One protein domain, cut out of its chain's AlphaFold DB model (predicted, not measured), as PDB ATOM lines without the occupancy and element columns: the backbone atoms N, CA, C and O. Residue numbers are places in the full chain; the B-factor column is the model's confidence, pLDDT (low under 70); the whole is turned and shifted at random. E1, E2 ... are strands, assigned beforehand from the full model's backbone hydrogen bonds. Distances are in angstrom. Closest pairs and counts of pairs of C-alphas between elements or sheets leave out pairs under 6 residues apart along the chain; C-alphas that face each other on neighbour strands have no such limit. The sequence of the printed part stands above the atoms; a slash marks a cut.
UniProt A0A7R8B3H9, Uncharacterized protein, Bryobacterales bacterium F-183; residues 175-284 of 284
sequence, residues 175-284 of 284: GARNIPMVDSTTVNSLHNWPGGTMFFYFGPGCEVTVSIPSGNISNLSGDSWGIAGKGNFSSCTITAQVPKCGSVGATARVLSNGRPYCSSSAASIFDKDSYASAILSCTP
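AT A GLANCE: This is residues 175 to 284 of the 284 residues of an uncharacterized protein of Bryobacterales bacterium F-183 (UniProt A0A7R8B3H9). A long, narrow strand sandwich: the three-stranded sheets E1 E11 E8 and E4 E5 E7 lie face to face, their strands moderately crossed. Beyond them along the rod sit a small sheet, E2 E3 E6, continuing the chain runs of E1, E4 and E5, and the short hairpin E9 E10, near the end of E8. The printed part has 110 residues with no named helix and eleven strands, E1 to E11 in number order along the chain; each sheet is antiparallel, and the class is all strand. It is compact, with a radius of gyration of the C-alphas of 14.6 A and spans of 46 by 22 by 21 A.

IN THESE COORDINATES: In the sheet E1 E11 E8, E1 is residues 175 to 183, 24.1 A long, from C-alpha 175 at (96.410, 123.178, 97.421); E11 is residues 275 to 283, 27.4 A, ending at C-alpha 283 at (95.573, 117.794, 103.830); and E8 is residues 235 to 240, 16.8 A. In the second sheet, E4 is residues 197 to 201, E5 is 207 to 211 and E7 is 226 to 230. The small sheet holds E2, residues 185 to 187, E3, 190 to 194, and E6, 214 to 216. E9 is residues 252 to 254, beginning at C-alpha 252 at (120.444, 132.465, 95.721), and E10 is 260 to 262.

HOW THE PARTS SIT: E11 is the inner strand between the edge strands E1 and E8. N 177 and O 280 are 2.8 A apart across E1 and E11, and N 237 and O 281 are 2.8 A apart across E8 and E11. This sheet forms a sandwich, two sheets face to face, with E4 E5 E7: the facing parts are 9.6 A centre to centre, and the strands stand at 35 degrees. The closest C-alphas of E7 and E8 are those of Gly 226 and Ile 238, 6.7 A apart. E4 and E5 are a hairpin, with N 198 and O 210 within hydrogen-bond range at 2.8 A; across the neighbour strands E5 and E7, N 209 and O 229 are within hydrogen-bond range at 2.8 A. E1 runs on into E2 at 37 degrees, E3 into E4 at 36 degrees, and E5 into E6 at 22 degrees. E2 and E3 are a hairpin, with N 185 and O 192 at 2.8 A; between E3 and E6, N 193 and O 215 are 2.8 A apart. The hairpin E9 and E10 has N 261 and O 253 at 2.9 A. The closest C-alphas of E8 and E9 are those of Ala 240 and Val 254, 6.8 A apart.

THE WHOLE: The C-alphas farthest apart are those of Ile 269 and Pro 284, 47.0 A. The printed part has no cut and ends at the chain's last residue. The links E8 to E9 and E10 to E11 are long. Mean pLDDT of the printed part is 92.2; residues 269 to 270 are under 70.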
ATOM      1  N   GLY A 175      95.418 123.300  98.487       86.56
ATOM      2  CA  GLY A 175      96.410 123.178  97.421       86.56
ATOM      3  C   GLY A 175      97.614 124.100  97.641       86.56
ATOM      4  O   GLY A 175      97.670 124.858  98.607       86.56
ATOM      5  N   ALA A 176      98.581 124.056  96.726       91.44
ATOM      6  CA  ALA A 176      99.774 124.899  96.770       91.44
ATOM      7  C   ALA A 176      99.414 126.390  96.915       91.44
ATOM      8  O   ALA A 176      98.988 127.040  95.960       91.44
ATOM      9  N   ARG A 177      99.593 126.934  98.122       91.00
ATOM     10  CA  ARG A 177      99.343 128.337  98.436       91.00
ATOM     11  C   ARG A 177     100.659 129.062  98.642       91.00
ATOM     12  O   ARG A 177     101.460 128.676  99.489       91.00
ATOM     13  N   ASN A 178     100.851 130.145  97.896       90.44
ATOM     14  CA  ASN A 178     102.010 131.006  98.079       90.44
ATOM     15  C   ASN A 178     101.926 131.712  99.432       90.44
ATOM     16  O   ASN A 178     100.956 132.409  99.738       90.44
ATOM     17  N   ILE A 179     102.968 131.517 100.224       87.38
ATOM     18  CA  ILE A 179     103.235 132.286 101.426       87.38
ATOM     19  C   ILE A 179     103.723 133.668 100.970       87.38
ATOM     20  O   ILE A 179     104.596 133.722 100.095       87.38
ATOM     21  N   PRO A 180     103.165 134.772 101.510       77.00
ATOM     22  CA  PRO A 180     103.607 136.120 101.177       77.00
ATOM     23  C   PRO A 180     105.122 136.260 101.278       77.00
ATOM     24  O   PRO A 180     105.767 135.620 102.111       77.00
ATOM     25  N   MET A 181     105.677 137.092 100.402       85.00
ATOM     26  CA  MET A 181     107.107 137.362 100.380       85.00
ATOM     27  C   MET A 181     107.509 138.019 101.697       85.00
ATOM     28  O   MET A 181     106.835 138.930 102.173       85.00
ATOM     29  N   VAL A 182     108.589 137.518 102.283       80.75
ATOM     30  CA  VAL A 182     109.196 138.096 103.475       80.75
ATOM     31  C   VAL A 182     110.465 138.802 103.044       80.75
ATOM     32  O   VAL A 182     111.399 138.157 102.557       80.75
ATOM     33  N   ASP A 183     110.475 140.115 103.230       90.88
ATOM     34  CA  ASP A 183     111.630 140.959 102.967       90.88
ATOM     35  C   ASP A 183     112.647 140.836 104.107       90.88
ATOM     36  O   ASP A 183     112.304 140.716 105.289       90.88
ATOM     37  N   SER A 184     113.926 140.827 103.747       90.81
ATOM     38  CA  SER A 184     115.021 140.874 104.701       90.81
ATOM     39  C   SER A 184     115.066 142.240 105.369       90.81
ATOM     40  O   SER A 184     114.899 143.257 104.706       90.81
ATOM     41  N   THR A 185     115.387 142.276 106.655       88.56
ATOM     42  CA  THR A 185     115.646 143.516 107.383       88.56
ATOM     43  C   THR A 185     117.146 143.747 107.515       88.56
ATOM     44  O   THR A 185     117.930 142.807 107.656       88.56
ATOM     45  N   THR A 186     117.572 145.008 107.487       89.12
ATOM     46  CA  THR A 186     118.984 145.347 107.687       89.12
ATOM     47  C   THR A 186     119.272 145.585 109.166       89.12
ATOM     48  O   THR A 186     118.696 146.474 109.788       89.12
ATOM     49  N   VAL A 187     120.200 144.811 109.729       85.06
ATOM     50  CA  VAL A 187     120.705 144.958 111.102       85.06
ATOM     51  C   VAL A 187     122.228 144.964 111.041       85.06
ATOM     52  O   VAL A 187     122.826 144.034 110.506       85.06
ATOM     53  N   ASN A 188     122.863 146.011 111.577       87.94
ATOM     54  CA  ASN A 188     124.324 146.188 111.557       87.94
ATOM     55  C   ASN A 188     124.933 146.061 110.144       87.94
ATOM     56  O   ASN A 188     125.939 145.380 109.959       87.94
ATOM     57  N   SER A 189     124.293 146.680 109.144       90.75
ATOM     58  CA  SER A 189     124.686 146.616 107.723       90.75
ATOM     59  C   SER A 189     124.646 145.215 107.104       90.75
ATOM     60  O   SER A 189     125.241 144.984 106.051       90.75
ATOM     61  N   LEU A 190     123.944 144.275 107.743       93.12
ATOM     62  CA  LEU A 190     123.710 142.936 107.227       93.12
ATOM     63  C   LEU A 190     122.212 142.704 107.023       93.12
ATOM     64  O   LEU A 190     121.405 143.012 107.898       93.12
ATOM     65  N   HIS A 191     121.834 142.113 105.898       93.38
ATOM     66  CA  HIS A 191     120.492 141.607 105.660       93.38
ATOM     67  C   HIS A 191     120.259 140.360 106.522       93.38
ATOM     68  O   HIS A 191     121.058 139.413 106.547       93.38
ATOM     69  N   ASN A 192     119.127 140.347 107.212       94.81
ATOM     70  CA  ASN A 192     118.669 139.270 108.071       94.81
ATOM     71  C   ASN A 192     117.235 138.901 107.693       94.81
ATOM     72  O   ASN A 192     116.423 139.765 107.374       94.81
ATOM     73  N   TRP A 193     116.904 137.617 107.752       95.56
ATOM     74  CA  TRP A 193     115.515 137.197 107.751       95.56
ATOM     75  C   TRP A 193     114.866 137.642 109.073       95.56
ATOM     76  O   TRP A 193     115.485 137.486 110.133       95.56
ATOM     77  N   PRO A 194     113.649 138.210 109.041       91.81
ATOM     78  CA  PRO A 194     113.051 138.854 110.212       91.81
ATOM     79  C   PRO A 194     112.589 137.869 111.295       91.81
ATOM     80  O   PRO A 194     112.364 138.281 112.431       91.81
ATOM     81  N   GLY A 195     112.465 136.576 110.980       93.31
ATOM     82  CA  GLY A 195     111.901 135.590 111.895       93.31
ATOM     83  C   GLY A 195     110.412 135.798 112.165       93.31
ATOM     84  O   GLY A 195     109.715 136.517 111.449       93.31
ATOM     85  N   GLY A 196     109.921 135.151 113.222       92.12
ATOM     86  CA  GLY A 196     108.534 135.264 113.670       92.12
ATOM     87  C   GLY A 196     107.612 134.192 113.091       92.12
ATOM     88  O   GLY A 196     108.050 133.128 112.649       92.12
ATOM     89  N   THR A 197     106.305 134.455 113.144       92.00
ATOM     90  CA  THR A 197     105.275 133.533 112.650       92.00
ATOM     91  C   THR A 197     104.221 134.264 111.828       92.00
ATOM     92  O   THR A 197     103.970 135.448 112.041       92.00
ATOM     93  N   MET A 198     103.592 133.549 110.897       85.00
ATOM     94  CA  MET A 198     102.426 134.016 110.148       85.00
ATOM     95  C   MET A 198     101.266 133.057 110.319       85.00
ATOM     96  O   MET A 198     101.461 131.851 110.453       85.00
ATOM     97  N   PHE A 199     100.060 133.604 110.263       91.06
ATOM     98  CA  PHE A 199      98.831 132.868 110.483       91.06
ATOM     99  C   PHE A 199      97.990 132.816 109.210       91.06
ATOM    100  O   PHE A 199      97.755 133.837 108.562       91.06
ATOM    101  N   PHE A 200      97.511 131.625 108.867       86.06
ATOM    102  CA  PHE A 200      96.635 131.392 107.729       86.06
ATOM    103  C   PHE A 200      95.330 130.758 108.196       86.06
ATOM    104  O   PHE A 200      95.335 129.668 108.761       86.06
ATOM    105  N   TYR A 201      94.217 131.434 107.926       88.88
ATOM    106  CA  TYR A 201      92.876 130.968 108.259       88.88
ATOM    107  C   TYR A 201      92.207 130.339 107.032       88.88
ATOM    108  O   TYR A 201      92.053 131.013 106.011       88.88
ATOM    109  N   PHE A 202      91.803 129.068 107.130       87.00
ATOM    110  CA  PHE A 202      91.079 128.343 106.071       87.00
ATOM    111  C   PHE A 202      89.651 127.947 106.474       87.00
ATOM    112  O   PHE A 202      88.975 127.231 105.741       87.00
ATOM    113  N   GLY A 203      89.188 128.413 107.633       84.56
ATOM    114  CA  GLY A 203      87.886 128.088 108.206       84.56
ATOM    115  C   GLY A 203      87.993 127.765 109.699       84.56
ATOM    116  O   GLY A 203      89.104 127.684 110.227       84.56
ATOM    117  N   PRO A 204      86.857 127.590 110.395       80.88
ATOM    118  CA  PRO A 204      86.842 127.338 111.833       80.88
ATOM    119  C   PRO A 204      87.649 126.088 112.207       80.88
ATOM    120  O   PRO A 204      87.334 124.993 111.744       80.88
ATOM    121  N   GLY A 205      88.687 126.247 113.034       84.31
ATOM    122  CA  GLY A 205      89.562 125.147 113.451       84.31
ATOM    123  C   GLY A 205      90.521 124.657 112.363       84.31
ATOM    124  O   GLY A 205      91.201 123.654 112.556       84.31
ATOM    125  N   CYS A 206      90.581 125.334 111.215       92.88
ATOM    126  CA  CYS A 206      91.448 125.015 110.085       92.88
ATOM    127  C   CYS A 206      92.481 126.118 109.896       92.88
ATOM    128  O   CYS A 206      92.571 126.745 108.838       92.88
ATOM    129  N   GLU A 207      93.249 126.389 110.947       93.75
ATOM    130  CA  GLU A 207      94.282 127.415 110.925       93.75
ATOM    131  C   GLU A 207      95.684 126.809 110.844       93.75
ATOM    132  O   GLU A 207      95.950 125.731 111.370       93.75
ATOM    133  N   VAL A 208      96.597 127.493 110.159       94.94
ATOM    134  CA  VAL A 208      97.999 127.075 110.047       94.94
ATOM    135  C   VAL A 208      98.894 128.231 110.454       94.94
ATOM    136  O   VAL A 208      98.819 129.317 109.878       94.94
ATOM    137  N   THR A 209      99.770 127.976 111.418       93.81
ATOM    138  CA  THR A 209     100.811 128.905 111.849       93.81
ATOM    139  C   THR A 209     102.135 128.463 111.244       93.81
ATOM    140  O   THR A 209     102.614 127.359 111.511       93.81
ATOM    141  N   VAL A 210     102.740 129.322 110.432       96.25
ATOM    142  CA  VAL A 210     104.028 129.083 109.772       96.25
ATOM    143  C   VAL A 210     105.115 129.880 110.483       96.25
ATOM    144  O   VAL A 210     104.940 131.075 110.697       96.25
ATOM    145  N   SER A 211     106.242 129.252 110.817       96.06
ATOM    146  CA  SER A 211     107.443 129.946 111.289       96.06
ATOM    147  C   SER A 211     108.271 130.454 110.109       96.06
ATOM    148  O   SER A 211     108.555 129.710 109.165       96.06
ATOM    149  N   ILE A 212     108.659 131.726 110.175       95.12
ATOM    150  CA  ILE A 212     109.528 132.384 109.199       95.12
ATOM    151  C   ILE A 212     110.989 132.179 109.643       95.12
ATOM    152  O   ILE A 212     111.264 132.314 110.837       95.12
ATOM    153  N   PRO A 213     111.934 131.894 108.724       96.44
ATOM    154  CA  PRO A 213     113.358 131.858 109.054       96.44
ATOM    155  C   PRO A 213     113.850 133.195 109.626       96.44
ATOM    156  O   PRO A 213     113.348 134.264 109.280       96.44
ATOM    157  N   SER A 214     114.874 133.146 110.470       96.19
ATOM    158  CA  SER A 214     115.436 134.301 111.164       96.19
ATOM    159  C   SER A 214     116.953 134.422 110.984       96.19
ATOM    160  O   SER A 214     117.652 133.487 110.573       96.19
ATOM    161  N   GLY A 215     117.480 135.610 111.275       95.62
ATOM    162  CA  GLY A 215     118.916 135.887 111.315       95.62
ATOM    163  C   GLY A 215     119.565 136.025 109.938       95.62
ATOM    164  O   GLY A 215     118.896 136.100 108.912       95.62
ATOM    165  N   ASN A 216     120.893 136.076 109.911       96.50
ATOM    166  CA  ASN A 216     121.653 136.478 108.730       96.50
ATOM    167  C   ASN A 216     121.320 135.636 107.475       96.50
ATOM    168  O   ASN A 216     121.310 134.398 107.528       96.50
ATOM    169  N   ILE A 217     121.072 136.299 106.335       96.25
ATOM    170  CA  ILE A 217     120.630 135.620 105.097       96.25
ATOM    171  C   ILE A 217     121.718 134.766 104.430       96.25
ATOM    172  O   ILE A 217     121.405 133.873 103.643       96.25
ATOM    173  N   SER A 218     122.985 135.016 104.768       96.25
ATOM    174  CA  SER A 218     124.154 134.239 104.337       96.25
ATOM    175  C   SER A 218     124.591 133.184 105.353       96.25
ATOM    176  O   SER A 218     125.625 132.540 105.184       96.25
ATOM    177  N   ASN A 219     123.801 132.963 106.405       94.12
ATOM    178  CA  ASN A 219     124.074 131.902 107.358       94.12
ATOM    179  C   ASN A 219     123.719 130.530 106.758       94.12
ATOM    180  O   ASN A 219     122.578 130.290 106.357       94.12
ATOM    181  N   LEU A 220     124.705 129.629 106.726       94.69
ATOM    182  CA  LEU A 220     124.552 128.243 106.271       94.69
ATOM    183  C   LEU A 220     123.917 127.330 107.332       94.69
ATOM    184  O   LEU A 220     123.440 126.250 106.999       94.69
ATOM    185  N   SER A 221     123.903 127.763 108.593       89.69
ATOM    186  CA  SER A 221     123.373 127.030 109.741       89.69
ATOM    187  C   SER A 221     122.361 127.900 110.485       89.69
ATOM    188  O   SER A 221     122.710 128.639 111.404       89.69
ATOM    189  N   GLY A 222     121.101 127.838 110.068       90.44
ATOM    190  CA  GLY A 222     120.007 128.561 110.713       90.44
ATOM    191  C   GLY A 222     118.680 127.832 110.563       90.44
ATOM    192  O   GLY A 222     118.599 126.800 109.891       90.44
ATOM    193  N   ASP A 223     117.649 128.391 111.182       93.75
ATOM    194  CA  ASP A 223     116.268 127.937 111.051       93.75
ATOM    195  C   ASP A 223     115.766 128.028 109.600       93.75
ATOM    196  O   ASP A 223     116.337 128.700 108.735       93.75
ATOM    197  N   SER A 224     114.704 127.295 109.309       96.56
ATOM    198  CA  SER A 224     114.061 127.274 108.003       96.56
ATOM    199  C   SER A 224     112.576 127.568 108.145       96.56
ATOM    200  O   SER A 224     112.049 127.745 109.246       96.56
ATOM    201  N   TRP A 225     111.896 127.650 107.008       96.38
ATOM    202  CA  TRP A 225     110.443 127.650 106.985       96.38
ATOM    203  C   TRP A 225     109.903 126.415 107.708       96.38
ATOM    204  O   TRP A 225     110.331 125.296 107.426       96.38
ATOM    205  N   GLY A 226     108.947 126.610 108.613       97.00
ATOM    206  CA  GLY A 226     108.397 125.524 109.423       97.00
ATOM    207  C   GLY A 226     106.904 125.669 109.673       97.00
ATOM    208  O   GLY A 226     106.333 126.745 109.521       97.00
ATOM    209  N   ILE A 227     106.260 124.570 110.059       97.44
ATOM    210  CA  ILE A 227     104.868 124.570 110.516       97.44
ATOM    211  C   ILE A 227     104.890 124.579 112.045       97.44
ATOM    212  O   ILE A 227     105.198 123.566 112.666       97.44
ATOM    213  N   ALA A 228     104.588 125.729 112.645       95.56
ATOM    214  CA  ALA A 228     104.524 125.903 114.096       95.56
ATOM    215  C   ALA A 228     103.177 125.443 114.681       95.56
ATOM    216  O   ALA A 228     103.099 125.079 115.850       95.56
ATOM    217  N   GLY A 229     102.118 125.438 113.868       95.12
ATOM    218  CA  GLY A 229     100.803 124.930 114.239       95.12
ATOM    219  C   GLY A 229      99.997 124.549 113.006       95.12
ATOM    220  O   GLY A 229     100.059 125.225 111.983       95.12
ATOM    221  N   LYS A 230      99.241 123.461 113.108       95.06
ATOM    222  CA  LYS A 230      98.236 123.039 112.133       95.06
ATOM    223  C   LYS A 230      96.995 122.699 112.953       95.06
ATOM    224  O   LYS A 230      97.128 121.954 113.917       95.06
ATOM    225  N   GLY A 231      95.855 123.306 112.656       92.69
ATOM    226  CA  GLY A 231      94.589 123.034 113.334       92.69
ATOM    227  C   GLY A 231      94.117 121.610 113.038       92.69
ATOM    228  O   GLY A 231      94.850 120.639 113.191       92.69
ATOM    229  N   ASN A 232      92.908 121.463 112.519       93.31
ATOM    230  CA  ASN A 232      92.318 120.161 112.206       93.31
ATOM    231  C   ASN A 232      92.857 119.514 110.913       93.31
ATOM    232  O   ASN A 232      92.213 118.633 110.355       93.31
ATOM    233  N   PHE A 233      94.027 119.934 110.425       94.06
ATOM    234  CA  PHE A 233      94.695 119.297 109.290       94.06
ATOM    235  C   PHE A 233      95.503 118.072 109.747       94.06
ATOM    236  O   PHE A 233      96.384 118.195 110.607       94.06
ATOM    237  N   SER A 234      95.296 116.909 109.120       94.50
ATOM    238  CA  SER A 234      96.140 115.724 109.338       94.50
ATOM    239  C   SER A 234      97.607 115.994 109.013       94.50
ATOM    240  O   SER A 234      98.498 115.581 109.764       94.50
ATOM    241  N   SER A 235      97.894 116.737 107.938       96.19
ATOM    242  CA  SER A 235      99.259 117.059 107.525       96.19
ATOM    243  C   SER A 235      99.361 118.425 106.847       96.19
ATOM    244  O   SER A 235      98.434 118.886 106.188       96.19
ATOM    245  N   CYS A 236     100.511 119.074 107.014       97.50
ATOM    246  CA  CYS A 236     100.887 120.279 106.287       97.50
ATOM    247  C   CYS A 236     102.363 120.177 105.907       97.50
ATOM    248  O   CYS A 236     103.191 119.767 106.723       97.50
ATOM    249  N   THR A 237     102.690 120.582 104.688       97.75
ATOM    250  CA  THR A 237     104.054 120.634 104.160       97.75
ATOM    251  C   THR A 237     104.369 122.040 103.683       97.75
ATOM    252  O   THR A 237     103.509 122.709 103.102       97.75
ATOM    253  N   ILE A 238     105.613 122.465 103.884       97.44
ATOM    254  CA  ILE A 238     106.121 123.745 103.404       97.44
ATOM    255  C   ILE A 238     107.302 123.507 102.466       97.44
ATOM    256  O   ILE A 238     108.231 122.775 102.798       97.44
ATOM    257  N   THR A 239     107.252 124.105 101.278       98.06
ATOM    258  CA  THR A 239     108.324 124.015 100.279       98.06
ATOM    259  C   THR A 239     108.891 125.401 100.032       98.06
ATOM    260  O   THR A 239     108.264 126.236  99.376       98.06
ATOM    261  N   ALA A 240     110.078 125.656 100.576       97.31
ATOM    262  CA  ALA A 240     110.781 126.915 100.381       97.31
ATOM    263  C   ALA A 240     111.103 127.143  98.897       97.31
ATOM    264  O   ALA A 240     111.497 126.219  98.185       97.31
ATOM    265  N   GLN A 241     110.938 128.382  98.443       97.75
ATOM    266  CA  GLN A 241     111.319 128.805  97.099       97.75
ATOM    267  C   GLN A 241     112.709 129.443  97.123       97.75
ATOM    268  O   GLN A 241     113.161 129.953  98.153       97.75
ATOM    269  N   VAL A 242     113.393 129.427  95.976       97.50
ATOM    270  CA  VAL A 242     114.680 130.119  95.822       97.50
ATOM    271  C   VAL A 242     114.465 131.616  96.090       97.50
ATOM    272  O   VAL A 242     113.599 132.216  95.446       97.50
ATOM    273  N   PRO A 243     115.194 132.229  97.043       97.00
ATOM    274  CA  PRO A 243     115.008 133.641  97.358       97.00
ATOM    275  C   PRO A 243     115.517 134.527  96.218       97.00
ATOM    276  O   PRO A 243     116.282 134.086  95.360       97.00
ATOM    277  N   LYS A 244     115.155 135.809  96.232       95.81
ATOM    278  CA  LYS A 244     115.865 136.815  95.439       95.81
ATOM    279  C   LYS A 244     116.808 137.574  96.350       95.81
ATOM    280  O   LYS A 244     116.374 138.178  97.325       95.81
ATOM    281  N   CYS A 245     118.086 137.552  96.007       95.69
ATOM    282  CA  CYS A 245     119.099 138.299  96.730       95.69
ATOM    283  C   CYS A 245     119.186 139.713  96.170       95.69
ATOM    284  O   CYS A 245     119.293 139.895  94.956       95.69
ATOM    285  N   GLY A 246     119.107 140.701  97.052       90.56
ATOM    286  CA  GLY A 246     119.202 142.104  96.679       90.56
ATOM    287  C   GLY A 246     120.635 142.618  96.535       90.56
ATOM    288  O   GLY A 246     120.844 143.604  95.831       90.56
ATOM    289  N   SER A 247     121.612 141.923  97.128       89.62
ATOM    290  CA  SER A 247     123.030 142.272  97.024       89.62
ATOM    291  C   SER A 247     123.619 141.969  95.649       89.62
ATOM    292  O   SER A 247     123.425 140.883  95.093       89.62
ATOM    293  N   VAL A 248     124.398 142.912  95.112       87.50
ATOM    294  CA  VAL A 248     125.057 142.766  93.804       87.50
ATOM    295  C   VAL A 248     125.983 141.543  93.789       87.50
ATOM    296  O   VAL A 248     126.845 141.381  94.649       87.50
ATOM    297  N   GLY A 249     125.807 140.668  92.794       88.94
ATOM    298  CA  GLY A 249     126.621 139.458  92.622       88.94
ATOM    299  C   GLY A 249     126.307 138.319  93.600       88.94
ATOM    300  O   GLY A 249     126.977 137.286  93.559       88.94
ATOM    301  N   ALA A 250     125.298 138.464  94.465       94.00
ATOM    302  CA  ALA A 250     124.878 137.386  95.348       94.00
ATOM    303  C   ALA A 250     124.156 136.271  94.576       94.00
ATOM    304  O   ALA A 250     123.296 136.511  93.732       94.00
ATOM    305  N   THR A 251     124.482 135.029  94.917       96.56
ATOM    306  CA  THR A 251     123.784 133.828  94.448       96.56
ATOM    307  C   THR A 251     122.702 133.427  95.445       96.56
ATOM    308  O   THR A 251     122.893 133.544  96.657       96.56
ATOM    309  N   ALA A 252     121.573 132.940  94.932       97.12
ATOM    310  CA  ALA A 252     120.444 132.465  95.721       97.12
ATOM    311  C   ALA A 252     120.326 130.940  95.652       97.12
ATOM    312  O   ALA A 252     120.496 130.352  94.583       97.12
ATOM    313  N   ARG A 253     119.978 130.296  96.769       98.06
ATOM    314  CA  ARG A 253     119.560 128.883  96.794       98.06
ATOM    315  C   ARG A 253     118.701 128.581  98.017       98.06
ATOM    316  O   ARG A 253     118.649 129.368  98.959       98.06
ATOM    317  N   VAL A 254     118.072 127.412  98.018       97.81
ATOM    318  CA  VAL A 254     117.469 126.809  99.213       97.81
ATOM    319  C   VAL A 254     118.428 125.733  99.721       97.81
ATOM    320  O   VAL A 254     118.895 124.905  98.941       97.81
ATOM    321  N   LEU A 255     118.782 125.776 101.005       97.44
ATOM    322  CA  LEU A 255     119.638 124.766 101.631       97.44
ATOM    323  C   LEU A 255     118.869 123.450 101.843       97.44
ATOM    324  O   LEU A 255     117.642 123.423 101.793       97.44
ATOM    325  N   SER A 256     119.575 122.352 102.129       96.62
ATOM    326  CA  SER A 256     118.957 121.029 102.334       96.62
ATOM    327  C   SER A 256     117.955 120.980 103.493       96.62
ATOM    328  O   SER A 256     117.049 120.156 103.483       96.62
ATOM    329  N   ASN A 257     118.083 121.881 104.469       94.88
ATOM    330  CA  ASN A 257     117.135 122.035 105.573       94.88
ATOM    331  C   ASN A 257     115.923 122.931 105.232       94.88
ATOM    332  O   ASN A 257     115.130 123.237 106.119       94.88
ATOM    333  N   GLY A 258     115.792 123.399 103.985       96.12
ATOM    334  CA  GLY A 258     114.714 124.287 103.541       96.12
ATOM    335  C   GLY A 258     114.941 125.776 103.829       96.12
ATOM    336  O   GLY A 258     114.029 126.580 103.632       96.12
ATOM    337  N   ARG A 259     116.124 126.187 104.310       97.06
ATOM    338  CA  ARG A 259     116.425 127.604 104.577       97.06
ATOM    339  C   ARG A 259     116.688 128.368 103.269       97.06
ATOM    340  O   ARG A 259     117.537 127.928 102.488       97.06
ATOM    341  N   PRO A 260     116.037 129.523 103.031       97.12
ATOM    342  CA  PRO A 260     116.422 130.418 101.946       97.12
ATOM    343  C   PRO A 260     117.782 131.060 102.257       97.12
ATOM    344  O   PRO A 260     118.007 131.574 103.354       97.12
ATOM    345  N   TYR A 261     118.692 131.024 101.289       97.75
ATOM    346  CA  TYR A 261     120.066 131.491 101.433       97.75
ATOM    347  C   TYR A 261     120.458 132.446 100.308       97.75
ATOM    348  O   TYR A 261     120.193 132.183  99.132       97.75
ATOM    349  N   CYS A 262     121.174 133.501 100.691       97.44
ATOM    350  CA  CYS A 262     121.868 134.415  99.798       97.44
ATOM    351  C   CYS A 262     123.359 134.423 100.117       97.44
ATOM    352  O   CYS A 262     123.735 134.550 101.278       97.44
ATOM    353  N   SER A 263     124.228 134.324  99.108       96.69
ATOM    354  CA  SER A 263     125.678 134.238  99.350       96.69
ATOM    355  C   SER A 263     126.317 135.514  99.893       96.69
ATOM    356  O   SER A 263     127.448 135.465 100.364       96.69
ATOM    357  N   SER A 264     125.602 136.637  99.846       94.25
ATOM    358  CA  SER A 264     125.971 137.871 100.528       94.25
ATOM    359  C   SER A 264     124.809 138.335 101.389       94.25
ATOM    360  O   SER A 264     123.654 138.287 100.966       94.25
ATOM    361  N   SER A 265     125.140 138.778 102.596       93.38
ATOM    362  CA  SER A 265     124.244 139.531 103.466       93.38
ATOM    363  C   SER A 265     124.653 140.994 103.573       93.38
ATOM    364  O   SER A 265     124.012 141.718 104.314       93.38
ATOM    365  N   ALA A 266     125.702 141.448 102.884       92.00
ATOM    366  CA  ALA A 266     126.107 142.846 102.962       92.00
ATOM    367  C   ALA A 266     124.979 143.743 102.438       92.00
ATOM    368  O   ALA A 266     124.517 143.539 101.321       92.00
ATOM    369  N   ALA A 267     124.562 144.714 103.249       85.38
ATOM    370  CA  ALA A 267     123.666 145.780 102.832       85.38
ATOM    371  C   ALA A 267     124.518 146.890 102.207       85.38
ATOM    372  O   ALA A 267     125.132 147.689 102.921       85.38
ATOM    373  N   SER A 268     124.642 146.906 100.882       81.69
ATOM    374  CA  SER A 268     125.268 148.026 100.176       81.69
ATOM    375  C   SER A 268     124.262 149.161  99.956       81.69
ATOM    376  O   SER A 268     123.054 148.947  99.930       81.69
ATOM    377  N   ILE A 269     124.754 150.383  99.740       63.41
ATOM    378  CA  ILE A 269     123.907 151.557  99.456       63.41
ATOM    379  C   ILE A 269     123.082 151.430  98.159       63.41
ATOM    380  O   ILE A 269     122.191 152.240  97.921       63.41
ATOM    381  N   PHE A 270     123.396 150.446  97.309       69.38
ATOM    382  CA  PHE A 270     122.686 150.164  96.060       69.38
ATOM    383  C   PHE A 270     121.847 148.886  96.130       69.38
ATOM    384  O   PHE A 270     121.195 148.531  95.143       69.38
ATOM    385  N   ASP A 271     121.870 148.188  97.263       73.69
ATOM    386  CA  ASP A 271     121.175 146.921  97.399       73.69
ATOM    387  C   ASP A 271     119.690 147.169  97.662       73.69
ATOM    388  O   ASP A 271     119.293 148.062  98.410       73.69
ATOM    389  N   LYS A 272     118.851 146.371  97.003       83.00
ATOM    390  CA  LYS A 272     117.440 146.246  97.380       83.00
ATOM    391  C   LYS A 272     117.332 145.240  98.518       83.00
ATOM    392  O   LYS A 272     118.245 144.440  98.714       83.00
ATOM    393  N   ASP A 273     116.203 145.212  99.209       86.50
ATOM    394  CA  ASP A 273     115.953 144.136 100.161       86.50
ATOM    395  C   ASP A 273     115.929 142.780  99.436       86.50
ATOM    396  O   ASP A 273     115.426 142.642  98.311       86.50
ATOM    397  N   SER A 274     116.528 141.773 100.070       91.81
ATOM    398  CA  SER A 274     116.385 140.385  99.641       91.81
ATOM    399  C   SER A 274     115.012 139.886 100.076       91.81
ATOM    400  O   SER A 274     114.553 140.245 101.152       91.81
ATOM    401  N   TYR A 275     114.383 139.001  99.313       93.94
ATOM    402  CA  TYR A 275     113.114 138.405  99.729       93.94
ATOM    403  C   TYR A 275     113.114 136.892  99.590       93.94
ATOM    404  O   TYR A 275     113.749 136.321  98.698       93.94
ATOM    405  N   ALA A 276     112.349 136.240 100.457       94.50
ATOM    406  CA  ALA A 276     112.100 134.808 100.420       94.50
ATOM    407  C   ALA A 276     110.598 134.522 100.386       94.50
ATOM    408  O   ALA A 276     109.787 135.290 100.895       94.50
ATOM    409  N   SER A 277     110.226 133.392  99.794       95.06
ATOM    410  CA  SER A 277     108.853 132.886  99.808       95.06
ATOM    411  C   SER A 277     108.857 131.367  99.959       95.06
ATOM    412  O   SER A 277     109.903 130.714  99.870       95.06
ATOM    413  N   ALA A 278     107.684 130.801 100.212       97.00
ATOM    414  CA  ALA A 278     107.476 129.367 100.311       97.00
ATOM    415  C   ALA A 278     106.071 129.003  99.817       97.00
ATOM    416  O   ALA A 278     105.207 129.864  99.656       97.00
ATOM    417  N   ILE A 279     105.843 127.719  99.571       96.19
ATOM    418  CA  ILE A 279     104.539 127.168  99.210       96.19
ATOM    419  C   ILE A 279     104.047 126.316 100.374       96.19
ATOM    420  O   ILE A 279     104.752 125.409 100.814       96.19
ATOM    421  N   LEU A 280     102.841 126.605 100.857       97.19
ATOM    422  CA  LEU A 280     102.126 125.816 101.854       97.19
ATOM    423  C   LEU A 280     101.158 124.857 101.156       97.19
ATOM    424  O   LEU A 280     100.454 125.243 100.225       97.19
ATOM    425  N   SER A 281     101.086 123.614 101.616       97.19
ATOM    426  CA  SER A 281     100.048 122.658 101.214       97.19
ATOM    427  C   SER A 281      99.610 121.858 102.428       97.19
ATOM    428  O   SER A 281     100.462 121.445 103.213       97.19
ATOM    429  N   CYS A 282      98.306 121.655 102.596       96.62
ATOM    430  CA  CYS A 282      97.756 120.935 103.741       96.62
ATOM    431  C   CYS A 282      96.660 119.961 103.314       96.62
ATOM    432  O   CYS A 282      95.857 120.256 102.426       96.62
ATOM    433  N   THR A 283      96.608 118.817 103.989       96.06
ATOM    434  CA  THR A 283      95.573 117.794 103.830       96.06
ATOM    435  C   THR A 283      94.776 117.667 105.127       96.06
ATOM    436  O   THR A 283      95.385 117.718 106.200       96.06
ATOM    437  N   PRO A 284      93.441 117.523 105.060       92.19
ATOM    438  CA  PRO A 284      92.626 117.186 106.224       92.19
ATOM    439  C   PRO A 284      92.998 115.848 106.834       92.19
ATOM    440  O   PRO A 284      93.491 114.959 106.103       92.19
TER     441      PRO A 284